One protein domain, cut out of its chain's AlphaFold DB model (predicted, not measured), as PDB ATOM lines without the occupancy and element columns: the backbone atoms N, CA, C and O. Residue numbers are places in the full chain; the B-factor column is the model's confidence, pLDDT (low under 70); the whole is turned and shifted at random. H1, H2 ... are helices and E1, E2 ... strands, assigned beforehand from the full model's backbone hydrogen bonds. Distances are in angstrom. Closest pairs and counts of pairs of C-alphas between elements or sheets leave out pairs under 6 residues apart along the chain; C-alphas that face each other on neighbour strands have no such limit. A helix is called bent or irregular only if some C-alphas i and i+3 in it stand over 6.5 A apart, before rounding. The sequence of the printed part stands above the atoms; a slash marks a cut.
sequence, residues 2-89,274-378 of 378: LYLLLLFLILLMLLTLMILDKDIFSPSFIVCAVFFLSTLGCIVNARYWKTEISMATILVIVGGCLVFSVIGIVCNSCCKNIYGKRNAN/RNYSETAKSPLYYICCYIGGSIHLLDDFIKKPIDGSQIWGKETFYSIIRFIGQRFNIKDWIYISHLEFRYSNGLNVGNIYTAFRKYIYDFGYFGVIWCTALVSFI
ATOM      1  N   LEU A   2     118.722  79.883  72.197       95.12
ATOM      2  CA  LEU A   2     118.232  80.585  73.408       95.12
ATOM      3  C   LEU A   2     118.184  79.701  74.671       95.12
ATOM      4  O   LEU A   2     118.654  80.111  75.725       95.12
ATOM      5  N   TYR A   3     117.689  78.465  74.561       95.81
ATOM      6  CA  TYR A   3     117.677  77.518  75.687       95.81
ATOM      7  C   TYR A   3     119.080  77.091  76.145       95.81
ATOM      8  O   TYR A   3     119.282  76.825  77.325       95.81
ATOM      9  N   LEU A   4     120.059  77.069  75.234       96.56
ATOM     10  CA  LEU A   4     121.455  76.783  75.572       96.56
ATOM     11  C   LEU A   4     122.064  77.943  76.371       96.56
ATOM     12  O   LEU A   4     122.705  77.713  77.390       96.56
ATOM     13  N   LEU A   5     121.803  79.188  75.955       97.62
ATOM     14  CA  LEU A   5     122.168  80.376  76.730       97.62
ATOM     15  C   LEU A   5     121.537  80.338  78.130       97.62
ATOM     16  O   LEU A   5     122.223  80.577  79.119       97.62
ATOM     17  N   LEU A   6     120.251  79.984  78.216       97.19
ATOM     18  CA  LEU A   6     119.540  79.858  79.487       97.19
ATOM     19  C   LEU A   6     120.212  78.837  80.417       97.19
ATOM     20  O   LEU A   6     120.417  79.130  81.593       97.19
ATOM     21  N   LEU A   7     120.600  77.673  79.886       97.38
ATOM     22  CA  LEU A   7     121.319  76.643  80.636       97.38
ATOM     23  C   LEU A   7     122.649  77.170  81.191       97.38
ATOM     24  O   LEU A   7     122.904  77.025  82.384       97.38
ATOM     25  N   PHE A   8     123.475  77.821  80.365       97.88
ATOM     26  CA  PHE A   8     124.747  78.385  80.830       97.88
ATOM     27  C   PHE A   8     124.561  79.457  81.907       97.88
ATOM     28  O   PHE A   8     125.318  79.488  82.876       97.88
ATOM     29  N   LEU A   9     123.538  80.305  81.780       97.88
ATOM     30  CA  LEU A   9     123.226  81.318  82.789       97.88
ATOM     31  C   LEU A   9     122.785  80.687  84.116       97.88
ATOM     32  O   LEU A   9     123.232  81.139  85.167       97.88
ATOM     33  N   ILE A  10     121.992  79.608  84.085       97.25
ATOM     34  CA  ILE A  10     121.640  78.842  85.293       97.25
ATOM     35  C   ILE A  10     122.903  78.279  85.954       97.25
ATOM     36  O   ILE A  10     123.072  78.419  87.164       97.25
ATOM     37  N   LEU A  11     123.808  77.679  85.177       96.94
ATOM     38  CA  LEU A  11     125.057  77.126  85.704       96.94
ATOM     39  C   LEU A  11     125.932  78.210  86.356       96.94
ATOM     40  O   LEU A  11     126.435  78.000  87.457       96.94
ATOM     41  N   LEU A  12     126.062  79.387  85.732       96.31
ATOM     42  CA  LEU A  12     126.790  80.526  86.307       96.31
ATOM     43  C   LEU A  12     126.123  81.067  87.584       96.31
ATOM     44  O   LEU A  12     126.811  81.388  88.554       96.31
ATOM     45  N   MET A  13     124.791  81.134  87.628       95.25
ATOM     46  CA  MET A  13     124.057  81.515  88.839       95.25
ATOM     47  C   MET A  13     124.277  80.514  89.982       95.25
ATOM     48  O   MET A  13     124.503  80.917  91.118       95.25
ATOM     49  N   LEU A  14     124.249  79.209  89.700       94.19
ATOM     50  CA  LEU A  14     124.532  78.181  90.707       94.19
ATOM     51  C   LEU A  14     125.980  78.272  91.203       94.19
ATOM     52  O   LEU A  14     126.211  78.246  92.409       94.19
ATOM     53  N   LEU A  15     126.936  78.453  90.289       93.38
ATOM     54  CA  LEU A  15     128.351  78.622  90.618       93.38
ATOM     55  C   LEU A  15     128.578  79.835  91.532       93.38
ATOM     56  O   LEU A  15     129.247  79.721  92.557       93.38
ATOM     57  N   THR A  16     127.991  80.987  91.191       92.44
ATOM     58  CA  THR A  16     128.113  82.208  92.004       92.44
ATOM     59  C   THR A  16     127.500  82.029  93.392       92.44
ATOM     60  O   THR A  16     128.133  82.418  94.369       92.44
ATOM     61  N   LEU A  17     126.351  81.357  93.522       90.25
ATOM     62  CA  LEU A  17     125.769  81.042  94.836       90.25
ATOM     63  C   LEU A  17     126.629  80.088  95.667       90.25
ATOM     64  O   LEU A  17     126.685  80.236  96.887       90.25
ATOM     65  N   MET A  18     127.278  79.106  95.038       89.12
ATOM     66  CA  MET A  18     128.160  78.169  95.740       89.12
ATOM     67  C   MET A  18     129.421  78.858  96.274       89.12
ATOM     68  O   MET A  18     129.860  78.533  97.372       89.12
ATOM     69  N   ILE A  19     129.988  79.805  95.519       89.19
ATOM     70  CA  ILE A  19     131.238  80.495  95.879       89.19
ATOM     71  C   ILE A  19     130.993  81.680  96.828       89.19
ATOM     72  O   ILE A  19     131.818  81.955  97.697       89.19
ATOM     73  N   LEU A  20     129.876  82.396  96.672       85.88
ATOM     74  CA  LEU A  20     129.570  83.636  97.397       85.88
ATOM     75  C   LEU A  20     128.571  83.411  98.539       85.88
ATOM     76  O   LEU A  20     127.662  84.210  98.741       85.88
ATOM     77  N   ASP A  21     128.721  82.308  99.277       81.81
ATOM     78  CA  ASP A  21     127.987  82.045 100.525       81.81
ATOM     79  C   ASP A  21     126.443  82.122 100.383       81.81
ATOM     80  O   ASP A  21     125.725  82.495 101.313       81.81
ATOM     81  N   LYS A  22     125.908  81.739  99.210       83.38
ATOM     82  CA  LYS A  22     124.478  81.804  98.837       83.38
ATOM     83  C   LYS A  22     123.882  83.222  98.849       83.38
ATOM     84  O   LYS A  22     122.669  83.377  99.021       83.38
ATOM     85  N   ASP A  23     124.704  84.247  98.640       82.06
ATOM     86  CA  ASP A  23     124.252  85.633  98.548       82.06
ATOM     87  C   ASP A  23     123.650  85.959  97.166       82.06
ATOM     88  O   ASP A  23     124.352  86.210  96.180       82.06
ATOM     89  N   ILE A  24     122.314  85.995  97.111       85.62
ATOM     90  CA  ILE A  24     121.534  86.372  95.921       85.62
ATOM     91  C   ILE A  24     121.624  87.870  95.579       85.62
ATOM     92  O   ILE A  24     121.168  88.276  94.514       85.62
ATOM     93  N   PHE A  25     122.152  88.704  96.478       86.56
ATOM     94  CA  PHE A  25     122.387  90.129  96.233       86.56
ATOM     95  C   PHE A  25     123.842  90.425  95.861       86.56
ATOM     96  O   PHE A  25     124.179  91.580  95.590       86.56
ATOM     97  N   SER A  26     124.692  89.396  95.768       87.75
ATOM     98  CA  SER A  26     126.040  89.565  95.244       87.75
ATOM     99  C   SER A  26     125.996  90.102  93.802       87.75
ATOM    100  O   SER A  26     125.191  89.626  92.989       87.75
ATOM    101  N   PRO A  27     126.855  91.075  93.433       91.38
ATOM    102  CA  PRO A  27     126.844  91.661  92.092       91.38
ATOM    103  C   PRO A  27     126.947  90.614  90.975       91.38
ATOM    104  O   PRO A  27     126.228  90.695  89.979       91.38
ATOM    105  N   SER A  28     127.790  89.593  91.160       94.00
ATOM    106  CA  SER A  28     127.987  88.510  90.191       94.00
ATOM    107  C   SER A  28     126.712  87.698  89.951       94.00
ATOM    108  O   SER A  28     126.372  87.417  88.799       94.00
ATOM    109  N   PHE A  29     125.966  87.375  91.014       93.50
ATOM    110  CA  PHE A  29     124.681  86.697  90.878       93.50
ATOM    111  C   PHE A  29     123.651  87.592  90.183       93.50
ATOM    112  O   PHE A  29     122.981  87.134  89.259       93.50
ATOM    113  N   ILE A  30     123.546  88.868  90.580       93.31
ATOM    114  CA  ILE A  30     122.578  89.815  90.006       93.31
ATOM    115  C   ILE A  30     122.788  89.964  88.495       93.31
ATOM    116  O   ILE A  30     121.816  89.896  87.744       93.31
ATOM    117  N   VAL A  31     124.032  90.125  88.029       95.50
ATOM    118  CA  VAL A  31     124.327  90.236  86.589       95.50
ATOM    119  C   VAL A  31     123.850  88.991  85.840       95.50
ATOM    120  O   VAL A  31     123.116  89.114  84.855       95.50
ATOM    121  N   CYS A  32     124.182  87.795  86.335       96.81
ATOM    122  CA  CYS A  32     123.731  86.544  85.723       96.81
ATOM    123  C   CYS A  32     122.197  86.417  85.744       96.81
ATOM    124  O   CYS A  32     121.595  86.038  84.739       96.81
ATOM    125  N   ALA A  33     121.554  86.791  86.854       95.00
ATOM    126  CA  ALA A  33     120.104  86.745  87.025       95.00
ATOM    127  C   ALA A  33     119.365  87.709  86.083       95.00
ATOM    128  O   ALA A  33     118.314  87.360  85.542       95.00
ATOM    129  N   VAL A  34     119.912  88.904  85.841       94.81
ATOM    130  CA  VAL A  34     119.346  89.864  84.884       94.81
ATOM    131  C   VAL A  34     119.454  89.325  83.459       94.81
ATOM    132  O   VAL A  34     118.456  89.342  82.743       94.81
ATOM    133  N   PHE A  35     120.601  88.768  83.053       97.81
ATOM    134  CA  PHE A  35     120.725  88.127  81.736       97.81
ATOM    135  C   PHE A  35     119.820  86.901  81.589       97.81
ATOM    136  O   PHE A  35     119.262  86.676  80.511       97.81
ATOM    137  N   PHE A  36     119.626  86.131  82.661       97.62
ATOM    138  CA  PHE A  36     118.672  85.024  82.696       97.62
ATOM    139  C   PHE A  36     117.243  85.529  82.455       97.62
ATOM    140  O   PHE A  36     116.564  85.044  81.547       97.62
ATOM    141  N   LEU A  37     116.815  86.565  83.184       95.12
ATOM    142  CA  LEU A  37     115.496  87.178  83.021       95.12
ATOM    143  C   LEU A  37     115.312  87.788  81.620       95.12
ATOM    144  O   LEU A  37     114.266  87.600  80.996       95.12
ATOM    145  N   SER A  38     116.334  88.460  81.087       96.62
ATOM    146  CA  SER A  38     116.333  88.976  79.716       96.62
ATOM    147  C   SER A  38     116.220  87.860  78.680       96.62
ATOM    148  O   SER A  38     115.466  87.984  77.716       96.62
ATOM    149  N   THR A  39     116.893  86.729  78.894       97.62
ATOM    150  CA  THR A  39     116.787  85.560  78.010       97.62
ATOM    151  C   THR A  39     115.379  84.966  78.049       97.62
ATOM    152  O   THR A  39     114.822  84.678  76.991       97.62
ATOM    153  N   LEU A  40     114.750  84.865  79.227       96.44
ATOM    154  CA  LEU A  40     113.344  84.454  79.347       96.44
ATOM    155  C   LEU A  40     112.407  85.401  78.586       96.44
ATOM    156  O   LEU A  40     111.571  84.942  77.808       96.44
ATOM    157  N   GLY A  41     112.575  86.717  78.748       94.81
ATOM    158  CA  GLY A  41     111.800  87.710  77.999       94.81
ATOM    159  C   GLY A  41     111.986  87.581  76.483       94.81
ATOM    160  O   GLY A  41     111.024  87.695  75.725       94.81
ATOM    161  N   CYS A  42     113.207  87.275  76.039       96.12
ATOM    162  CA  CYS A  42     113.513  87.046  74.632       96.12
ATOM    163  C   CYS A  42     112.829  85.778  74.101       96.12
ATOM    164  O   CYS A  42     112.277  85.804  73.004       96.12
ATOM    165  N   ILE A  43     112.796  84.694  74.888       96.44
ATOM    166  CA  ILE A  43     112.113  83.438  74.536       96.44
ATOM    167  C   ILE A  43     110.612  83.665  74.328       96.44
ATOM    168  O   ILE A  43     110.069  83.194  73.328       96.44
ATOM    169  N   VAL A  44     109.951  84.420  75.215       94.38
ATOM    170  CA  VAL A  44     108.512  84.732  75.096       94.38
ATOM    171  C   VAL A  44     108.200  85.390  73.750       94.38
ATOM    172  O   VAL A  44     107.236  85.017  73.082       94.38
ATOM    173  N   ASN A  45     109.051  86.323  73.314       93.12
ATOM    174  CA  ASN A  45     108.852  87.057  72.067       93.12
ATOM    175  C   ASN A  45     109.569  86.449  70.847       93.12
ATOM    176  O   ASN A  45     109.420  86.966  69.737       93.12
ATOM    177  N   ALA A  46     110.283  85.329  71.003       93.88
ATOM    178  CA  ALA A  46     111.134  84.759  69.958       93.88
ATOM    179  C   ALA A  46     110.366  84.413  68.679       93.88
ATOM    180  O   ALA A  46     110.878  84.610  67.579       93.88
ATOM    181  N   ARG A  47     109.114  83.952  68.804       91.81
ATOM    182  CA  ARG A  47     108.254  83.657  67.646       91.81
ATOM    183  C   ARG A  47     107.853  84.918  66.883       91.81
ATOM    184  O   ARG A  47     107.783  84.886  65.660       91.81
ATOM    185  N   TYR A  48     107.607  86.026  67.583       90.38
ATOM    186  CA  TYR A  48     107.221  87.286  66.945       90.38
ATOM    187  C   TYR A  48     108.381  87.901  66.165       90.38
ATOM    188  O   TYR A  48     108.181  88.340  65.033       90.38
ATOM    189  N   TRP A  49     109.574  87.902  66.760       91.94
ATOM    190  CA  TRP A  49     110.785  88.475  66.166       91.94
ATOM    191  C   TRP A  49     111.557  87.492  65.282       91.94
ATOM    192  O   TRP A  49     112.616  87.854  64.785       91.94
ATOM    193  N   LYS A  50     111.078  86.248  65.121       92.62
ATOM    194  CA  LYS A  50     111.819  85.152  64.469       92.62
ATOM    195  C   LYS A  50     113.272  85.083  64.966       92.62
ATOM    196  O   LYS A  50     114.221  85.083  64.189       92.62
ATOM    197  N   THR A  51     113.437  85.108  66.288       92.31
ATOM    198  CA  THR A  51     114.754  85.200  66.922       92.31
ATOM    199  C   THR A  51     115.548  83.916  66.726       92.31
ATOM    200  O   THR A  51     115.180  82.866  67.252       92.31
ATOM    201  N   GLU A  52     116.714  84.038  66.099       91.88
ATOM    202  CA  GLU A  52     117.670  82.944  65.933       91.88
ATOM    203  C   GLU A  52     119.050  83.359  66.435       91.88
ATOM    204  O   GLU A  52     119.907  83.723  65.642       91.88
ATOM    205  N   ILE A  53     119.292  83.334  67.749       95.56
ATOM    206  CA  ILE A  53     120.583  83.818  68.263       95.56
ATOM    207  C   ILE A  53     121.772  82.975  67.770       95.56
ATOM    208  O   ILE A  53     121.716  81.742  67.752       95.56
ATOM    209  N   SER A  54     122.857  83.655  67.411       96.62
ATOM    210  CA  SER A  54     124.134  83.078  66.997       96.62
ATOM    211  C   SER A  54     124.962  82.576  68.184       96.62
ATOM    212  O   SER A  54     124.790  83.009  69.328       96.62
ATOM    213  N   MET A  55     125.916  81.682  67.908       97.06
ATOM    214  CA  MET A  55     126.864  81.203  68.921       97.06
ATOM    215  C   MET A  55     127.760  82.332  69.452       97.06
ATOM    216  O   MET A  55     128.074  82.355  70.639       97.06
ATOM    217  N   ALA A  56     128.114  83.304  68.605       97.38
ATOM    218  CA  ALA A  56     128.892  84.475  69.006       97.38
ATOM    219  C   ALA A  56     128.191  85.266  70.124       97.38
ATOM    220  O   ALA A  56     128.816  85.603  71.126       97.38
ATOM    221  N   THR A  57     126.875  85.466  70.021       97.94
ATOM    222  CA  THR A  57     126.074  86.120  71.067       97.94
ATOM    223  C   THR A  57     126.097  85.349  72.384       97.94
ATOM    224  O   THR A  57     126.232  85.952  73.450       97.94
ATOM    225  N   ILE A  58     126.009  84.015  72.330       98.06
ATOM    226  CA  ILE A  58     126.112  83.170  73.529       98.06
ATOM    227  C   ILE A  58     127.484  83.350  74.179       98.06
ATOM    228  O   ILE A  58     127.551  83.608  75.378       98.06
ATOM    229  N   LEU A  59     128.563  83.264  73.398       97.88
ATOM    230  CA  LEU A  59     129.931  83.416  73.898       97.88
ATOM    231  C   LEU A  59     130.175  84.800  74.506       97.88
ATOM    232  O   LEU A  59     130.796  84.891  75.560       97.88
ATOM    233  N   VAL A  60     129.643  85.864  73.902       98.38
ATOM    234  CA  VAL A  60     129.724  87.226  74.449       98.38
ATOM    235  C   VAL A  60     129.015  87.324  75.794       98.38
ATOM    236  O   VAL A  60     129.596  87.831  76.751       98.38
ATOM    237  N   ILE A  61     127.773  86.841  75.888       98.44
ATOM    238  CA  ILE A  61     126.989  86.970  77.122       98.44
ATOM    239  C   ILE A  61     127.582  86.104  78.232       98.44
ATOM    240  O   ILE A  61     127.813  86.597  79.335       98.44
ATOM    241  N   VAL A  62     127.847  84.827  77.947       98.19
ATOM    242  CA  VAL A  62     128.407  83.879  78.919       98.19
ATOM    243  C   VAL A  62     129.819  84.302  79.318       98.19
ATOM    244  O   VAL A  62     130.119  84.347  80.507       98.19
ATOM    245  N   GLY A  63     130.660  84.678  78.352       97.94
ATOM    246  CA  GLY A  63     132.017  85.163  78.593       97.94
ATOM    247  C   GLY A  63     132.038  86.444  79.421       97.94
ATOM    248  O   GLY A  63     132.768  86.517  80.404       97.94
ATOM    249  N   GLY A  64     131.187  87.422  79.102       98.00
ATOM    250  CA  GLY A  64     131.045  88.646  79.894       98.00
ATOM    251  C   GLY A  64     130.581  88.366  81.326       98.00
ATOM    252  O   GLY A  64     131.193  88.850  82.276       98.00
ATOM    253  N   CYS A  65     129.556  87.528  81.512       98.00
ATOM    254  CA  CYS A  65     129.093  87.132  82.849       98.00
ATOM    255  C   CYS A  65     130.172  86.377  83.641       98.00
ATOM    256  O   CYS A  65     130.299  86.572  84.851       98.00
ATOM    257  N   LEU A  66     130.964  85.537  82.969       97.75
ATOM    258  CA  LEU A  66     132.074  84.812  83.577       97.75
ATOM    259  C   LEU A  66     133.189  85.768  84.004       97.75
ATOM    260  O   LEU A  66     133.618  85.697  85.151       97.75
ATOM    261  N   VAL A  67     133.608  86.699  83.140       97.88
ATOM    262  CA  VAL A  67     134.601  87.733  83.482       97.88
ATOM    263  C   VAL A  67     134.127  88.553  84.679       97.88
ATOM    264  O   VAL A  67     134.869  88.696  85.647       97.88
ATOM    265  N   PHE A  68     132.875  89.023  84.662       97.50
ATOM    266  CA  PHE A  68     132.292  89.759  85.786       97.50
ATOM    267  C   PHE A  68     132.308  88.929  87.078       97.50
ATOM    268  O   PHE A  68     132.663  89.408  88.150       97.50
ATOM    269  N   SER A  69     131.951  87.649  86.993       96.44
ATOM    270  CA  SER A  69     131.925  86.773  88.167       96.44
ATOM    271  C   SER A  69     133.324  86.513  88.720       96.44
ATOM    272  O   SER A  69     133.527  86.620  89.926       96.44
ATOM    273  N   VAL A  70     134.302  86.227  87.857       96.06
ATOM    274  CA  VAL A  70     135.693  85.970  88.260       96.06
ATOM    275  C   VAL A  70     136.299  87.201  88.927       96.06
ATOM    276  O   VAL A  70     136.837  87.083  90.026       96.06
ATOM    277  N   ILE A  71     136.176  88.383  88.315       96.00
ATOM    278  CA  ILE A  71     136.719  89.620  88.889       96.00
ATOM    279  C   ILE A  71     136.034  89.951  90.215       96.00
ATOM    280  O   ILE A  71     136.725  90.236  91.192       96.00
ATOM    281  N   GLY A  72     134.706  89.824  90.298       92.69
ATOM    282  CA  GLY A  72     133.964  90.034  91.541       92.69
ATOM    283  C   GLY A  72     134.390  89.084  92.667       92.69
ATOM    284  O   GLY A  72     134.590  89.519  93.801       92.69
ATOM    285  N   ILE A  73     134.603  87.799  92.361       91.38
ATOM    286  CA  ILE A  73     135.091  86.803  93.329       91.38
ATOM    287  C   ILE A  73     136.513  87.142  93.791       91.38
ATOM    288  O   ILE A  73     136.787  87.105  94.991       91.38
ATOM    289  N   VAL A  74     137.410  87.496  92.866       92.25
ATOM    290  CA  VAL A  74     138.784  87.907  93.200       92.25
ATOM    291  C   VAL A  74     138.769  89.139  94.103       92.25
ATOM    292  O   VAL A  74     139.417  89.130  95.146       92.25
ATOM    293  N   CYS A  75     137.974  90.160  93.770       89.12
ATOM    294  CA  CYS A  75     137.842  91.368  94.584       89.12
ATOM    295  C   CYS A  75     137.305  91.053  95.984       89.12
ATOM    296  O   CYS A  75     137.866  91.520  96.973       89.12
ATOM    297  N   ASN A  76     136.273  90.210  96.092       84.25
ATOM    298  CA  ASN A  76     135.730  89.784  97.384       84.25
ATOM    299  C   ASN A  76     136.790  89.068  98.237       84.25
ATOM    300  O   ASN A  76     136.958  89.381  99.415       84.25
ATOM    301  N   SER A  77     137.549  88.146  97.639       85.38
ATOM    302  CA  SER A  77     138.637  87.431  98.316       85.38
ATOM    303  C   SER A  77     139.749  88.374  98.785       85.38
ATOM    304  O   SER A  77     140.176  88.295  99.937       85.38
ATOM    305  N   CYS A  78     140.173  89.318  97.940       86.50
ATOM    306  CA  CYS A  78     141.159  90.338  98.303       86.50
ATOM    307  C   CYS A  78     140.657  91.229  99.450       86.50
ATOM    308  O   CYS A  78     141.376  91.444 100.425       86.50
ATOM    309  N   CYS A  79     139.406  91.692  99.389       81.06
ATOM    310  CA  CYS A  79     138.801  92.507 100.439       81.06
ATOM    311  C   CYS A  79     138.685  91.754 101.772       81.06
ATOM    312  O   CYS A  79     138.995  92.329 102.817       81.06
ATOM    313  N   LYS A  80     138.297  90.469 101.755       77.62
ATOM    314  CA  LYS A  80     138.261  89.612 102.957       77.62
ATOM    315  C   LYS A  80     139.649  89.476 103.603       77.62
ATOM    316  O   LYS A  80     139.741  89.472 104.829       77.62
ATOM    317  N   ASN A  81     140.714  89.412 102.800       76.69
ATOM    318  CA  ASN A  81     142.093  89.356 103.295       76.69
ATOM    319  C   ASN A  81     142.580  90.701 103.862       76.69
ATOM    320  O   ASN A  81     143.247  90.710 104.892       76.69
ATOM    321  N   ILE A  82     142.239  91.829 103.227       75.75
ATOM    322  CA  ILE A  82     142.693  93.172 103.641       75.75
ATOM    323  C   ILE A  82     141.964  93.659 104.896       75.75
ATOM    324  O   ILE A  82     142.589  94.146 105.835       75.75
ATOM    325  N   TYR A  83     140.636  93.551 104.924       65.50
ATOM    326  CA  TYR A  83     139.818  94.092 106.015       65.50
ATOM    327  C   TYR A  83     139.580  93.086 107.150       65.50
ATOM    328  O   TYR A  83     138.892  93.409 108.123       65.50
ATOM    329  N   GLY A  84     140.153  91.883 107.024       59.16
ATOM    330  CA  GLY A  84     139.906  90.742 107.894       59.16
ATOM    331  C   GLY A  84     138.444  90.284 107.866       59.16
ATOM    332  O   GLY A  84     137.555  90.925 107.298       59.16
ATOM    333  N   LYS A  85     138.149  89.179 108.558       56.84
ATOM    334  CA  LYS A  85     136.772  88.898 108.979       56.84
ATOM    335  C   LYS A  85     136.407  89.927 110.051       56.84
ATOM    336  O   LYS A  85     136.542  89.639 111.236       56.84
ATOM    337  N   ARG A  86     135.967  91.135 109.667       53.62
ATOM    338  CA  ARG A  86     135.232  92.001 110.606       53.62
ATOM    339  C   ARG A  86     134.165  91.134 111.259       53.62
ATOM    340  O   ARG A  86     133.500  90.376 110.550       53.62
ATOM    341  N   ASN A  87     134.035  91.204 112.583       50.56
ATOM    342  CA  ASN A  87     133.029  90.438 113.309       50.56
ATOM    343  C   ASN A  87     131.656  90.737 112.691       50.56
ATOM    344  O   ASN A  87     131.041  91.755 112.987       50.56
ATOM    345  N   ALA A  88     131.158  89.831 111.843       54.22
ATOM    346  CA  ALA A  88     129.857  89.932 111.177       54.22
ATOM    347  C   ALA A  88     128.676  89.936 112.174       54.22
ATOM    348  O   ALA A  88     127.519  90.046 111.771       54.22
ATOM    349  N   ASN A  89     129.000  89.816 113.466       51.88
ATOM    350  CA  ASN A  89     128.115  89.792 114.615       51.88
ATOM    351  C   ASN A  89     128.122  91.102 115.425       51.88
ATOM    352  O   ASN A  89     127.466  91.143 116.462       51.88
ATOM    353  N   ARG A 274     104.227 107.184  74.843       78.44
ATOM    354  CA  ARG A 274     104.447 105.941  74.091       78.44
ATOM    355  C   ARG A 274     103.130 105.434  73.507       78.44
ATOM    356  O   ARG A 274     102.731 104.303  73.786       78.44
ATOM    357  N   ASN A 275     102.491 106.291  72.713       66.06
ATOM    358  CA  ASN A 275     101.239 106.004  72.029       66.06
ATOM    359  C   ASN A 275     101.511 105.401  70.632       66.06
ATOM    360  O   ASN A 275     102.378 105.868  69.908       66.06
ATOM    361  N   TYR A 276     100.721 104.387  70.272       54.16
ATOM    362  CA  TYR A 276     100.487 103.806  68.935       54.16
ATOM    363  C   TYR A 276     101.372 102.707  68.285       54.16
ATOM    364  O   TYR A 276     102.577 102.815  68.078       54.16
ATOM    365  N   SER A 277     100.603 101.709  67.802       51.62
ATOM    366  CA  SER A 277     100.723 100.772  66.661       51.62
ATOM    367  C   SER A 277     101.399  99.395  66.816       51.62
ATOM    368  O   SER A 277     100.680  98.401  66.866       51.62
ATOM    369  N   GLU A 278     102.719  99.242  66.908       49.81
ATOM    370  CA  GLU A 278     103.330  97.898  66.737       49.81
ATOM    371  C   GLU A 278     103.350  97.004  67.998       49.81
ATOM    372  O   GLU A 278     103.477  95.779  67.920       49.81
ATOM    373  N   THR A 279     103.173  97.593  69.184       51.25
ATOM    374  CA  THR A 279     103.112  96.881  70.480       51.25
ATOM    375  C   THR A 279     101.696  96.511  70.935       51.25
ATOM    376  O   THR A 279     101.521  96.059  72.067       51.25
ATOM    377  N   ALA A 280     100.689  96.644  70.068       51.25
ATOM    378  CA  ALA A 280      99.275  96.351  70.348       51.25
ATOM    379  C   ALA A 280      98.950  94.856  70.580       51.25
ATOM    380  O   ALA A 280      97.787  94.472  70.630       51.25
ATOM    381  N   LYS A 281      99.963  93.994  70.719       64.00
ATOM    382  CA  LYS A 281      99.788  92.541  70.832       64.00
ATOM    383  C   LYS A 281      99.280  92.120  72.210       64.00
ATOM    384  O   LYS A 281      98.257  91.458  72.306       64.00
ATOM    385  N   SER A 282      99.995  92.479  73.278       80.94
ATOM    386  CA  SER A 282      99.590  92.211  74.667       80.94
ATOM    387  C   SER A 282     100.465  92.984  75.669       80.94
ATOM    388  O   SER A 282     101.608  93.327  75.348       80.94
ATOM    389  N   PRO A 283      99.991  93.227  76.908       82.44
ATOM    390  CA  PRO A 283     100.829  93.746  77.996       82.44
ATOM    391  C   PRO A 283     102.086  92.901  78.251       82.44
ATOM    392  O   PRO A 283     103.145  93.449  78.555       82.44
ATOM    393  N   LEU A 284     101.994  91.578  78.070       86.50
ATOM    394  CA  LEU A 284     103.125  90.662  78.221       86.50
ATOM    395  C   LEU A 284     104.170  90.856  77.113       86.50
ATOM    396  O   LEU A 284     105.347  91.003  77.428       86.50
ATOM    397  N   TYR A 285     103.747  90.947  75.842       87.56
ATOM    398  CA  TYR A 285     104.633  91.317  74.725       87.56
ATOM    399  C   TYR A 285     105.341  92.638  75.036       87.56
ATOM    400  O   TYR A 285     106.566  92.712  74.965       87.56
ATOM    401  N   TYR A 286     104.541  93.608  75.500       86.19
ATOM    402  CA  TYR A 286     104.903  94.826  76.223       86.19
ATOM    403  C   TYR A 286     106.207  94.718  77.007       86.19
ATOM    404  O   TYR A 286     107.274  95.208  76.640       86.19
ATOM    405  N   ILE A 287     106.046  94.074  78.154       87.25
ATOM    406  CA  ILE A 287     107.059  93.903  79.184       87.25
ATOM    407  C   ILE A 287     108.268  93.148  78.621       87.25
ATOM    408  O   ILE A 287     109.407  93.572  78.819       87.25
ATOM    409  N   CYS A 288     108.032  92.075  77.865       90.00
ATOM    410  CA  CYS A 288     109.089  91.244  77.298       90.00
ATOM    411  C   CYS A 288     109.928  91.970  76.233       90.00
ATOM    412  O   CYS A 288     111.110  91.654  76.107       90.00
ATOM    413  N   CYS A 289     109.400  92.991  75.544       88.38
ATOM    414  CA  CYS A 289     110.218  93.867  74.697       88.38
ATOM    415  C   CYS A 289     111.294  94.602  75.511       88.38
ATOM    416  O   CYS A 289     112.448  94.643  75.098       88.38
ATOM    417  N   TYR A 290     110.953  95.139  76.688       86.44
ATOM    418  CA  TYR A 290     111.920  95.861  77.532       86.44
ATOM    419  C   TYR A 290     112.868  94.925  78.265       86.44
ATOM    420  O   TYR A 290     114.047  95.237  78.405       86.44
ATOM    421  N   ILE A 291     112.354  93.796  78.753       89.69
ATOM    422  CA  ILE A 291     113.152  92.852  79.532       89.69
ATOM    423  C   ILE A 291     114.106  92.074  78.622       89.69
ATOM    424  O   ILE A 291     115.278  91.931  78.961       89.69
ATOM    425  N   GLY A 292     113.623  91.574  77.480       92.62
ATOM    426  CA  GLY A 292     114.354  90.615  76.649       92.62
ATOM    427  C   GLY A 292     114.750  91.076  75.251       92.62
ATOM    428  O   GLY A 292     115.511  90.370  74.589       92.62
ATOM    429  N   GLY A 293     114.292  92.249  74.796       94.25
ATOM    430  CA  GLY A 293     114.676  92.792  73.488       94.25
ATOM    431  C   GLY A 293     116.187  92.973  73.346       94.25
ATOM    432  O   GLY A 293     116.737  92.725  72.279       94.25
ATOM    433  N   SER A 294     116.884  93.284  74.443       96.31
ATOM    434  CA  SER A 294     118.336  93.481  74.472       96.31
ATOM    435  C   SER A 294     119.146  92.280  73.974       96.31
ATOM    436  O   SER A 294     120.172  92.479  73.327       96.31
ATOM    437  N   ILE A 295     118.684  91.048  74.222       97.75
ATOM    438  CA  ILE A 295     119.353  89.818  73.767       97.75
ATOM    439  C   ILE A 295     119.258  89.685  72.245       97.75
ATOM    440  O   ILE A 295     120.259  89.416  71.587       97.75
ATOM    441  N   HIS A 296     118.063  89.912  71.691       96.94
ATOM    442  CA  HIS A 296     117.834  89.893  70.246       96.94
ATOM    443  C   HIS A 296     118.610  91.017  69.553       96.94
ATOM    444  O   HIS A 296     119.302  90.782  68.572       96.94
ATOM    445  N   LEU A 297     118.559  92.225  70.115       97.00
ATOM    446  CA  LEU A 297     119.248  93.396  69.584       97.00
ATOM    447  C   LEU A 297     120.774  93.227  69.574       97.00
ATOM    448  O   LEU A 297     121.422  93.609  68.603       97.00
ATOM    449  N   LEU A 298     121.361  92.632  70.622       97.62
ATOM    450  CA  LEU A 298     122.788  92.293  70.626       97.62
ATOM    451  C   LEU A 298     123.131  91.319  69.491       97.62
ATOM    452  O   LEU A 298     124.130  91.518  68.805       97.62
ATOM    453  N   ASP A 299     122.312  90.285  69.293       97.62
ATOM    454  CA  ASP A 299     122.544  89.299  68.239       97.62
ATOM    455  C   ASP A 299     122.447  89.904  66.838       97.62
ATOM    456  O   ASP A 299     123.324  89.680  66.003       97.62
ATOM    457  N   ASP A 300     121.425  90.723  66.601       96.25
ATOM    458  CA  ASP A 300     121.281  91.450  65.348       96.25
ATOM    459  C   ASP A 300     122.489  92.346  65.090       96.25
ATOM    460  O   ASP A 300     122.968  92.408  63.957       96.25
ATOM    461  N   PHE A 301     122.995  93.034  66.117       96.88
ATOM    462  CA  PHE A 301     124.197  93.856  66.001       96.88
ATOM    463  C   PHE A 301     125.432  93.024  65.649       96.88
ATOM    464  O   PHE A 301     126.176  93.410  64.756       96.88
ATOM    465  N   ILE A 302     125.632  91.870  66.287       96.88
ATOM    466  CA  ILE A 302     126.767  90.985  65.986       96.88
ATOM    467  C   ILE A 302     126.701  90.471  64.539       96.88
ATOM    468  O   ILE A 302     127.726  90.393  63.866       96.88
ATOM    469  N   LYS A 303     125.505  90.142  64.041       95.62
ATOM    470  CA  LYS A 303     125.306  89.658  62.664       95.62
ATOM    471  C   LYS A 303     125.384  90.758  61.613       95.62
ATOM    472  O   LYS A 303     125.836  90.518  60.499       95.62
ATOM    473  N   LYS A 304     124.859  91.933  61.944       94.75
ATOM    474  CA  LYS A 304     124.753  93.103  61.072       94.75
ATOM    475  C   LYS A 304     125.281  94.309  61.850       94.75
ATOM    476  O   LYS A 304     124.472  95.078  62.393       94.75
ATOM    477  N   PRO A 305     126.612  94.433  61.977       92.75
ATOM    478  CA  PRO A 305     127.212  95.562  62.664       92.75
ATOM    479  C   PRO A 305     126.938  96.850  61.889       92.75
ATOM    480  O   PRO A 305     126.677  96.827  60.687       92.75
ATOM    481  N   ILE A 306     126.966  97.970  62.600       91.62
ATOM    482  CA  ILE A 306     126.969  99.298  61.984       91.62
ATOM    483  C   ILE A 306     128.408  99.767  61.765       91.62
ATOM    484  O   ILE A 306     129.329  99.267  62.415       91.62
ATOM    485  N   ASP A 307     128.584 100.759  60.896       88.81
ATOM    486  CA  ASP A 307     129.899 101.323  60.609       88.81
ATOM    487  C   ASP A 307     130.565 101.901  61.864       88.81
ATOM    488  O   ASP A 307     129.948 102.579  62.701       88.81
ATOM    489  N   GLY A 308     131.861 101.617  61.983       84.38
ATOM    490  CA  GLY A 308     132.699 102.122  63.061       84.38
ATOM    491  C   GLY A 308     132.815 103.645  63.028       84.38
ATOM    492  O   GLY A 308     132.706 104.286  61.982       84.38
ATOM    493  N   SER A 309     133.055 104.241  64.192       88.62
ATOM    494  CA  SER A 309     133.332 105.671  64.304       88.62
ATOM    495  C   SER A 309     134.821 105.927  64.509       88.62
ATOM    496  O   SER A 309     135.509 105.135  65.138       88.62
ATOM    497  N   GLN A 310     135.296 107.083  64.039       90.06
ATOM    498  CA  GLN A 310     136.656 107.568  64.300       90.06
ATOM    499  C   GLN A 310     136.866 108.016  65.758       90.06
ATOM    500  O   GLN A 310     137.993 108.248  66.188       90.06
ATOM    501  N   ILE A 311     135.786 108.161  66.531       94.00
ATOM    502  CA  ILE A 311     135.851 108.561  67.936       94.00
ATOM    503  C   ILE A 311     136.091 107.313  68.790       94.00
ATOM    504  O   ILE A 311     135.206 106.469  68.934       94.00
ATOM    505  N   TRP A 312     137.278 107.212  69.386       94.56
ATOM    506  CA  TRP A 312     137.615 106.125  70.305       94.56
ATOM    507  C   TRP A 312     136.700 106.142  71.538       94.56
ATOM    508  O   TRP A 312     136.568 107.168  72.206       94.56
ATOM    509  N   GLY A 313     136.068 105.006  71.851       94.62
ATOM    510  CA  GLY A 313     135.171 104.897  73.004       94.62
ATOM    511  C   GLY A 313     133.870 105.691  72.875       94.62
ATOM    512  O   GLY A 313     133.294 106.073  73.897       94.62
ATOM    513  N   LYS A 314     133.418 105.972  71.646       94.56
ATOM    514  CA  LYS A 314     132.244 106.799  71.342       94.56
ATOM    515  C   LYS A 314     131.020 106.433  72.177       94.56
ATOM    516  O   LYS A 314     130.327 107.323  72.678       94.56
ATOM    517  N   GLU A 315     130.711 105.151  72.313       94.88
ATOM    518  CA  GLU A 315     129.490 104.718  72.996       94.88
ATOM    519  C   GLU A 315     129.704 104.379  74.469       94.88
ATOM    520  O   GLU A 315     128.812 104.610  75.296       94.88
ATOM    521  N   THR A 316     130.880 103.854  74.799       95.25
ATOM    522  CA  THR A 316     131.286 103.424  76.139       95.25
ATOM    523  C   THR A 316     131.600 104.625  77.026       95.25
ATOM    524  O   THR A 316     131.131 104.694  78.162       95.25
ATOM    525  N   PHE A 317     132.311 105.621  76.493       95.00
ATOM    526  CA  PHE A 317     132.732 106.837  77.196       95.00
ATOM    527  C   PHE A 317     131.968 108.089  76.766       95.00
ATOM    528  O   PHE A 317     132.411 109.208  77.031       95.00
ATOM    529  N   TYR A 318     130.785 107.907  76.174       93.81
ATOM    530  CA  TYR A 318     129.905 108.973  75.696       93.81
ATOM    531  C   TYR A 318     129.847 110.200  76.618       93.81
ATOM    532  O   TYR A 318     130.059 111.325  76.174       93.81
ATOM    533  N   SER A 319     129.573 109.994  77.910       91.12
ATOM    534  CA  SER A 319     129.398 111.096  78.863       91.12
ATOM    535  C   SER A 319     130.669 111.928  79.040       91.12
ATOM    536  O   SER A 319     130.581 113.145  79.177       91.12
ATOM    537  N   ILE A 320     131.839 111.281  79.025       93.62
ATOM    538  CA  ILE A 320     133.144 111.936  79.166       93.62
ATOM    539  C   ILE A 320     133.470 112.690  77.876       93.62
ATOM    540  O   ILE A 320     133.774 113.879  77.921       93.62
ATOM    541  N   ILE A 321     133.326 112.029  76.725       95.12
ATOM    542  CA  ILE A 321     133.606 112.611  75.405       95.12
ATOM    543  C   ILE A 321     132.725 113.836  75.166       95.12
ATOM    544  O   ILE A 321     133.235 114.912  74.857       95.12
ATOM    545  N   ARG A 322     131.414 113.713  75.400       90.94
ATOM    546  CA  ARG A 322     130.470 114.822  75.241       90.94
ATOM    547  C   ARG A 322     130.768 115.974  76.194       90.94
ATOM    548  O   ARG A 322     130.674 117.129  75.784       90.94
ATOM    549  N   PHE A 323     131.141 115.688  77.443       90.25
ATOM    550  CA  PHE A 323     131.529 116.723  78.404       90.25
ATOM    551  C   PHE A 323     132.755 117.511  77.924       90.25
ATOM    552  O   PHE A 323     132.731 118.743  77.926       90.25
ATOM    553  N   ILE A 324     133.799 116.819  77.460       93.44
ATOM    554  CA  ILE A 324     135.006 117.461  76.928       93.44
ATOM    555  C   ILE A 324     134.661 118.249  75.655       93.44
ATOM    556  O   ILE A 324     135.019 119.420  75.544       93.44
ATOM    557  N   GLY A 325     133.882 117.661  74.744       92.69
ATOM    558  CA  GLY A 325     133.429 118.317  73.519       92.69
ATOM    559  C   GLY A 325     132.672 119.616  73.784       92.69
ATOM    560  O   GLY A 325     132.956 120.634  73.161       92.69
ATOM    561  N   GLN A 326     131.778 119.627  74.777       88.31
ATOM    562  CA  GLN A 326     131.074 120.838  75.208       88.31
ATOM    563  C   GLN A 326     132.009 121.868  75.847       88.31
ATOM    564  O   GLN A 326     131.847 123.064  75.619       88.31
ATOM    565  N   ARG A 327     132.989 121.428  76.647       91.25
ATOM    566  CA  ARG A 327     133.905 122.334  77.352       91.25
ATOM    567  C   ARG A 327     134.880 123.040  76.411       91.25
ATOM    568  O   ARG A 327     135.193 124.204  76.654       91.25
ATOM    569  N   PHE A 328     135.336 122.342  75.373       94.44
ATOM    570  CA  PHE A 328     136.335 122.819  74.412       94.44
ATOM    571  C   PHE A 328     135.760 123.122  73.022       94.44
ATOM    572  O   PHE A 328     136.514 123.409  72.098       94.44
ATOM    573  N   ASN A 329     134.434 123.092  72.868       91.50
ATOM    574  CA  ASN A 329     133.720 123.387  71.622       91.50
ATOM    575  C   ASN A 329     134.122 122.491  70.425       91.50
ATOM    576  O   ASN A 329     134.174 122.942  69.280       91.50
ATOM    577  N   ILE A 330     134.391 121.207  70.685       93.69
ATOM    578  CA  ILE A 330     134.703 120.200  69.660       93.69
ATOM    579  C   ILE A 330     133.381 119.623  69.144       93.69
ATOM    580  O   ILE A 330     132.800 118.736  69.771       93.69
ATOM    581  N   LYS A 331     132.885 120.145  68.015       89.50
ATOM    582  CA  LYS A 331     131.548 119.820  67.476       89.50
ATOM    583  C   LYS A 331     131.331 118.324  67.248       89.50
ATOM    584  O   LYS A 331     130.287 117.809  67.634       89.50
ATOM    585  N   ASP A 332     132.334 117.618  66.730       90.06
ATOM    586  CA  ASP A 332     132.238 116.181  66.434       90.06
ATOM    587  C   ASP A 332     132.029 115.318  67.688       90.06
ATOM    588  O   ASP A 332     131.547 114.191  67.608       90.06
ATOM    589  N   TRP A 333     132.359 115.841  68.874       92.38
ATOM    590  CA  TRP A 333     132.193 115.146  70.154       92.38
ATOM    591  C   TRP A 333     130.839 115.447  70.815       92.38
ATOM    592  O   TRP A 333     130.538 114.925  71.889       92.38
ATOM    593  N   ILE A 334     129.995 116.265  70.180       88.38
ATOM    594  CA  ILE A 334     128.662 116.631  70.663       88.38
ATOM    595  C   ILE A 334     127.617 115.877  69.832       88.38
ATOM    596  O   ILE A 334     127.017 116.413  68.908       88.38
ATOM    597  N   TYR A 335     127.389 114.614  70.188       87.31
ATOM    598  CA  TYR A 335     126.410 113.730  69.544       87.31
ATOM    599  C   TYR A 335     125.383 113.191  70.553       87.31
ATOM    600  O   TYR A 335     125.491 113.421  71.762       87.31
ATOM    601  N   ILE A 336     124.353 112.496  70.062       86.44
ATOM    602  CA  ILE A 336     123.342 111.828  70.895       86.44
ATOM    603  C   ILE A 336     123.786 110.411  71.280       86.44
ATOM    604  O   ILE A 336     124.452 109.727  70.511       86.44
ATOM    605  N   SER A 337     123.386 109.940  72.463       86.12
ATOM    606  CA  SER A 337     123.700 108.581  72.943       86.12
ATOM    607  C   SER A 337     122.726 107.498  72.484       86.12
ATOM    608  O   SER A 337     122.896 106.338  72.861       86.12
ATOM    609  N   HIS A 338     121.646 107.868  71.793       87.38
ATOM    610  CA  HIS A 338     120.631 106.907  71.381       87.38
ATOM    611  C   HIS A 338     121.186 105.986  70.301       87.38
ATOM    612  O   HIS A 338     121.745 106.445  69.310       87.38
ATOM    613  N   LEU A 339     121.017 104.684  70.523       92.00
ATOM    614  CA  LEU A 339     121.403 103.651  69.573       92.00
ATOM    615  C   LEU A 339     120.338 103.511  68.483       92.00
ATOM    616  O   LEU A 339     119.191 103.952  68.648       92.00
ATOM    617  N   GLU A 340     120.722 102.875  67.382       91.25
ATOM    618  CA  GLU A 340     119.859 102.629  66.239       91.25
ATOM    619  C   GLU A 340     118.690 101.707  66.604       91.25
ATOM    620  O   GLU A 340     118.848 100.717  67.327       91.25
ATOM    621  N   PHE A 341     117.502 102.029  66.091       91.56
ATOM    622  CA  PHE A 341     116.364 101.121  66.159       91.56
ATOM    623  C   PHE A 341     116.565  99.963  65.191       91.56
ATOM    624  O   PHE A 341     116.960 100.171  64.044       91.56
ATOM    625  N   ARG A 342     116.242  98.749  65.639       92.56
ATOM    626  CA  ARG A 342     116.210  97.568  64.773       92.56
ATOM    627  C   ARG A 342     114.818  96.975  64.701       92.56
ATOM    628  O   ARG A 342     114.049  96.977  65.666       92.56
ATOM    629  N   TYR A 343     114.535  96.460  63.514       90.94
ATOM    630  CA  TYR A 343     113.273  95.850  63.157       90.94
ATOM    631  C   TYR A 343     113.527  94.402  62.778       90.94
ATOM    632  O   TYR A 343     114.405  94.118  61.963       90.94
ATOM    633  N   SER A 344     112.721  93.501  63.325       89.25
ATOM    634  CA  SER A 344     112.726  92.104  62.918       89.25
ATOM    635  C   SER A 344     111.315  91.650  62.597       89.25
ATOM    636  O   SER A 344     110.372  91.924  63.341       89.25
ATOM    637  N   ASN A 345     111.169  90.965  61.460       89.31
ATOM    638  CA  ASN A 345     109.883  90.478  60.964       89.31
ATOM    639  C   ASN A 345     108.809  91.593  60.891       89.31
ATOM    640  O   ASN A 345     107.656  91.377  61.256       89.31
ATOM    641  N   GLY A 346     109.213  92.800  60.469       84.62
ATOM    642  CA  GLY A 346     108.337  93.974  60.356       84.62
ATOM    643  C   GLY A 346     107.934  94.617  61.688       84.62
ATOM    644  O   GLY A 346     107.033  95.444  61.701       84.62
ATOM    645  N   LEU A 347     108.566  94.234  62.803       87.06
ATOM    646  CA  LEU A 347     108.270  94.755  64.137       87.06
ATOM    647  C   LEU A 347     109.479  95.493  64.697       87.06
ATOM    648  O   LEU A 347     110.587  94.957  64.682       87.06
ATOM    649  N   ASN A 348     109.254  96.665  65.277       87.88
ATOM    650  CA  ASN A 348     110.254  97.383  66.048       87.88
ATOM    651  C   ASN A 348     110.585  96.612  67.335       87.88
ATOM    652  O   ASN A 348     109.760  96.507  68.249       87.88
ATOM    653  N   VAL A 349     111.801  96.067  67.409       88.56
ATOM    654  CA  VAL A 349     112.314  95.407  68.621       88.56
ATOM    655  C   VAL A 349     112.800  96.456  69.623       88.56
ATOM    656  O   VAL A 349     112.673  96.275  70.835       88.56
ATOM    657  N   GLY A 350     113.304  97.585  69.121       89.25
ATOM    658  CA  GLY A 350     113.733  98.739  69.899       89.25
ATOM    659  C   GLY A 350     115.191  99.113  69.644       89.25
ATOM    660  O   GLY A 350     115.794  98.731  68.646       89.25
ATOM    661  N   ASN A 351     115.751  99.876  70.579       91.88
ATOM    662  CA  ASN A 351     117.144 100.327  70.582       91.88
ATOM    663  C   ASN A 351     117.821 100.156  71.955       91.88
ATOM    664  O   ASN A 351     118.788 100.843  72.285       91.88
ATOM    665  N   ILE A 352     117.285  99.264  72.792       90.31
ATOM    666  CA  ILE A 352     117.788  99.000  74.144       90.31
ATOM    667  C   ILE A 352     118.644  97.733  74.095       90.31
ATOM    668  O   ILE A 352     118.162  96.632  74.342       90.31
ATOM    669  N   TYR A 353     119.914  97.898  73.735       94.38
ATOM    670  CA  TYR A 353     120.895  96.814  73.646       94.38
ATOM    671  C   TYR A 353     121.482  96.477  75.022       94.38
ATOM    672  O   TYR A 353     121.331  97.222  75.992       94.38
ATOM    673  N   THR A 354     122.201  95.359  75.097       95.81
ATOM    674  CA  THR A 354     123.070  95.057  76.242       95.81
ATOM    675  C   THR A 354     124.261  96.023  76.285       95.81
ATOM    676  O   THR A 354     124.639  96.615  75.270       95.81
ATOM    677  N   ALA A 355     124.908  96.143  77.448       95.06
ATOM    678  CA  ALA A 355     126.152  96.907  77.567       95.06
ATOM    679  C   ALA A 355     127.257  96.375  76.630       95.06
ATOM    680  O   ALA A 355     128.028  97.159  76.084       95.06
ATOM    681  N   PHE A 356     127.268  95.061  76.368       97.62
ATOM    682  CA  PHE A 356     128.258  94.413  75.508       97.62
ATOM    683  C   PHE A 356     128.271  94.956  74.079       97.62
ATOM    684  O   PHE A 356     129.339  95.014  73.482       97.62
ATOM    685  N   ARG A 357     127.133  95.421  73.542       96.31
ATOM    686  CA  ARG A 357     127.096  96.044  72.209       96.31
ATOM    687  C   ARG A 357     128.011  97.264  72.132       96.31
ATOM    688  O   ARG A 357     128.749  97.401  71.166       96.31
ATOM    689  N   LYS A 358     127.993  98.120  73.158       96.00
ATOM    690  CA  LYS A 358     128.836  99.326  73.211       96.00
ATOM    691  C   LYS A 358     130.315  98.965  73.301       96.00
ATOM    692  O   LYS A 358     131.132  99.531  72.585       96.00
ATOM    693  N   TYR A 359     130.637  97.967  74.125       97.25
ATOM    694  CA  TYR A 359     132.010  97.491  74.281       97.25
ATOM    695  C   TYR A 359     132.557  96.897  72.979       97.25
ATOM    696  O   TYR A 359     133.698  97.170  72.617       97.25
ATOM    697  N   ILE A 360     131.734  96.125  72.259       97.50
ATOM    698  CA  ILE A 360     132.104  95.547  70.961       97.50
ATOM    699  C   ILE A 360     132.237  96.632  69.895       97.50
ATOM    700  O   ILE A 360     133.182  96.587  69.116       97.50
ATOM    701  N   TYR A 361     131.323  97.601  69.861       96.69
ATOM    702  CA  TYR A 361     131.372  98.688  68.887       96.69
ATOM    703  C   TYR A 361     132.659  99.509  68.992       96.69
ATOM    704  O   TYR A 361     133.290  99.787  67.978       96.69
ATOM    705  N   ASP A 362     133.070  99.859  70.213       96.25
ATOM    706  CA  ASP A 362     134.243 100.710  70.412       96.25
ATOM    707  C   ASP A 362     135.571  99.933  70.399       96.25
ATOM    708  O   ASP A 362     136.591 100.477  69.977       96.25
ATOM    709  N   PHE A 363     135.594  98.686  70.888       96.38
ATOM    710  CA  PHE A 363     136.844  97.962  71.183       96.38
ATOM    711  C   PHE A 363     136.850  96.497  70.721       96.38
ATOM    712  O   PHE A 363     137.716  95.714  71.126       96.38
ATOM    713  N   GLY A 364     135.872  96.087  69.914       95.50
ATOM    714  CA  GLY A 364     135.693  94.697  69.506       95.50
ATOM    715  C   GLY A 364     135.437  93.752  70.686       95.50
ATOM    716  O   GLY A 364     135.119  94.158  71.804       95.50
ATOM    717  N   TYR A 365     135.603  92.448  70.461       96.44
ATOM    718  CA  TYR A 365     135.378  91.437  71.502       96.44
ATOM    719  C   TYR A 365     136.304  91.590  72.720       96.44
ATOM    720  O   TYR A 365     135.915  91.220  73.827       96.44
ATOM    721  N   PHE A 366     137.486  92.194  72.549       96.25
ATOM    722  CA  PHE A 366     138.367  92.529  73.670       96.25
ATOM    723  C   PHE A 366     137.710  93.531  74.633       96.25
ATOM    724  O   PHE A 366     137.851  93.389  75.848       96.25
ATOM    725  N   GLY A 367     136.912  94.468  74.108       96.50
ATOM    726  CA  GLY A 367     136.067  95.381  74.883       96.50
ATOM    727  C   GLY A 367     135.201  94.685  75.916       96.50
ATOM    728  O   GLY A 367     135.109  95.136  77.056       96.50
ATOM    729  N   VAL A 368     134.599  93.553  75.542       97.62
ATOM    730  CA  VAL A 368     133.746  92.779  76.453       97.62
ATOM    731  C   VAL A 368     134.530  92.369  77.692       97.62
ATOM    732  O   VAL A 368     133.994  92.461  78.786       97.62
ATOM    733  N   ILE A 369     135.795  91.972  77.550       97.31
ATOM    734  CA  ILE A 369     136.625  91.511  78.665       97.31
ATOM    735  C   ILE A 369     136.996  92.682  79.579       97.31
ATOM    736  O   ILE A 369     136.614  92.695  80.749       97.31
ATOM    737  N   TRP A 370     137.722  93.680  79.072       96.31
ATOM    738  CA  TRP A 370     138.303  94.699  79.949       96.31
ATOM    739  C   TRP A 370     137.266  95.694  80.482       96.31
ATOM    740  O   TRP A 370     137.350  96.069  81.651       96.31
ATOM    741  N   CYS A 371     136.256  96.087  79.689       97.06
ATOM    742  CA  CYS A 371     135.202  96.974  80.190       97.06
ATOM    743  C   CYS A 371     134.402  96.276  81.292       97.06
ATOM    744  O   CYS A 371     134.072  96.890  82.303       97.06
ATOM    745  N   THR A 372     134.122  94.983  81.125       97.31
ATOM    746  CA  THR A 372     133.357  94.214  82.112       97.31
ATOM    747  C   THR A 372     134.178  93.955  83.371       97.31
ATOM    748  O   THR A 372     133.638  94.046  84.470       97.31
ATOM    749  N   ALA A 373     135.484  93.706  83.233       96.75
ATOM    750  CA  ALA A 373     136.395  93.622  84.368       96.75
ATOM    751  C   ALA A 373     136.434  94.937  85.163       96.75
ATOM    752  O   ALA A 373     136.322  94.912  86.385       96.75
ATOM    753  N   LEU A 374     136.509  96.085  84.479       95.44
ATOM    754  CA  LEU A 374     136.487  97.397  85.125       95.44
ATOM    755  C   LEU A 374     135.167  97.644  85.871       95.44
ATOM    756  O   LEU A 374     135.192  98.073  87.018       95.44
ATOM    757  N   VAL A 375     134.024  97.342  85.247       94.69
ATOM    758  CA  VAL A 375     132.704  97.504  85.887       94.69
ATOM    759  C   VAL A 375     132.522  96.541  87.060       94.69
ATOM    760  O   VAL A 375     131.831  96.887  88.003       94.69
ATOM    761  N   SER A 376     133.120  95.351  87.020       94.75
ATOM    762  CA  SER A 376     133.079  94.413  88.147       94.75
ATOM    763  C   SER A 376     133.991  94.809  89.306       94.75
ATOM    764  O   SER A 376     133.780  94.332  90.421       94.75
ATOM    765  N   PHE A 377     135.055  95.560  89.027       91.19
ATOM    766  CA  PHE A 377     136.001  96.026  90.035       91.19
ATOM    767  C   PHE A 377     135.448  97.210  90.842       91.19
ATOM    768  O   PHE A 377     135.731  97.317  92.033       91.19
ATOM    769  N   ILE A 378     134.683  98.086  90.179       84.62
ATOM    770  CA  ILE A 378     133.968  99.227  90.779       84.62
ATOM    771  C   ILE A 378     132.751  98.724  91.556       84.62
ATOM    772  O   ILE A 378     132.549  99.218  92.690       84.62
TER     773      ILE A 378
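What this domain is: This is residues 2 to 89 and 274 to 378 of the 378 residues of an uncharacterized protein of Firmicutes bacterium CAG:552_39_19 (UniProt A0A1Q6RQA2). Three long helices, H1, H2 and H3, lie side by side in an up-and-down bundle, and H6b packs along H3. Near the end where H2 ends and H3 begins, the two arms of bent H4 pack on H2, with the small hairpin E1 E2 beyond; H5 lies far off between two long links, and residues 78 to 89 stick out. The printed part has 193 residues, mostly helix, in the order H1 H2 H3 H4 H5 E1 E2 H6; the two-strand sheet, order E1 - E2, is antiparallel. The whole is compact, with a radius of gyration of the C-alphas of 18.8 A, and spans 57 by 48 by 31 A.

How they stand to each other: H1, residues 2 to 19, touches H2, residues 27 to 45, in a helical hairpin, opposite ways at a shallow tilt of 20 degrees, closest at the C-alphas of Met 13 and Phe 29, 5.6 A. H3, residues 55 to 82, touches H2 through residues 61 to 73 alone, closest at the C-alphas of Ser 28 and Ser 69, 4.8 A; each helix of this bundle runs against the one before it. H4, residues 283 to 303, was assigned as one helix by its hydrogen bonds but is bent, with C-alphas 291 and 294 7.3 A apart. Its arm H4a, residues 283 to 291, touches H2 at a steep tilt of 42 degrees, closest at the C-alphas of Gly 41 and Cys 288, 4.5 A. H4b, residues 294 to 303, touches H3, closest at the C-alphas of Thr 57 and Asp 299, 5.5 A. H5, residues 318 to 328, touches no helix. E1, residues 342 to 344, and E2, residues 347 to 350, form a hairpin, with N 342 and O 350 3.0 A apart. H6, residues 355 to 377, likewise assigned as one helix, is bent, with C-alphas 362 and 365 9.4 A apart. H6b, residues 365 to 377, touches H3 at a shallow tilt of 29 degrees, the same way, closest at the C-alphas of Phe 68 and Ser 376, 5.3 A. Every O i to N i+4 pair is within hydrogen-bond range in H1, H2, H3, H4b, H5 and H6a, residues 355 to 362; H4a has 4 of 5 and H6b 8 of 9.

Where its parts are: H1 begins at C-alpha 2, (118.232, 80.585, 73.408), and is 26.0 A long; H2 is 27.3 A. H3, 40.0 A, ends at C-alpha 82, (142.693, 93.172, 103.641). H6b, 19.1 A, ends at C-alpha 377, (136.001, 96.026, 90.035).

The domain as a whole: The C-alphas farthest apart, of Asn 87 and Gly 346, are 58.5 A apart. Residues 90 to 273 are not printed; C-alphas 89 and 274 are 49.6 A apart across the cut. The links H4 to H5 and H5 to E1 are long. Residues 83 to 89 and 275 to 281 have pLDDT under 70.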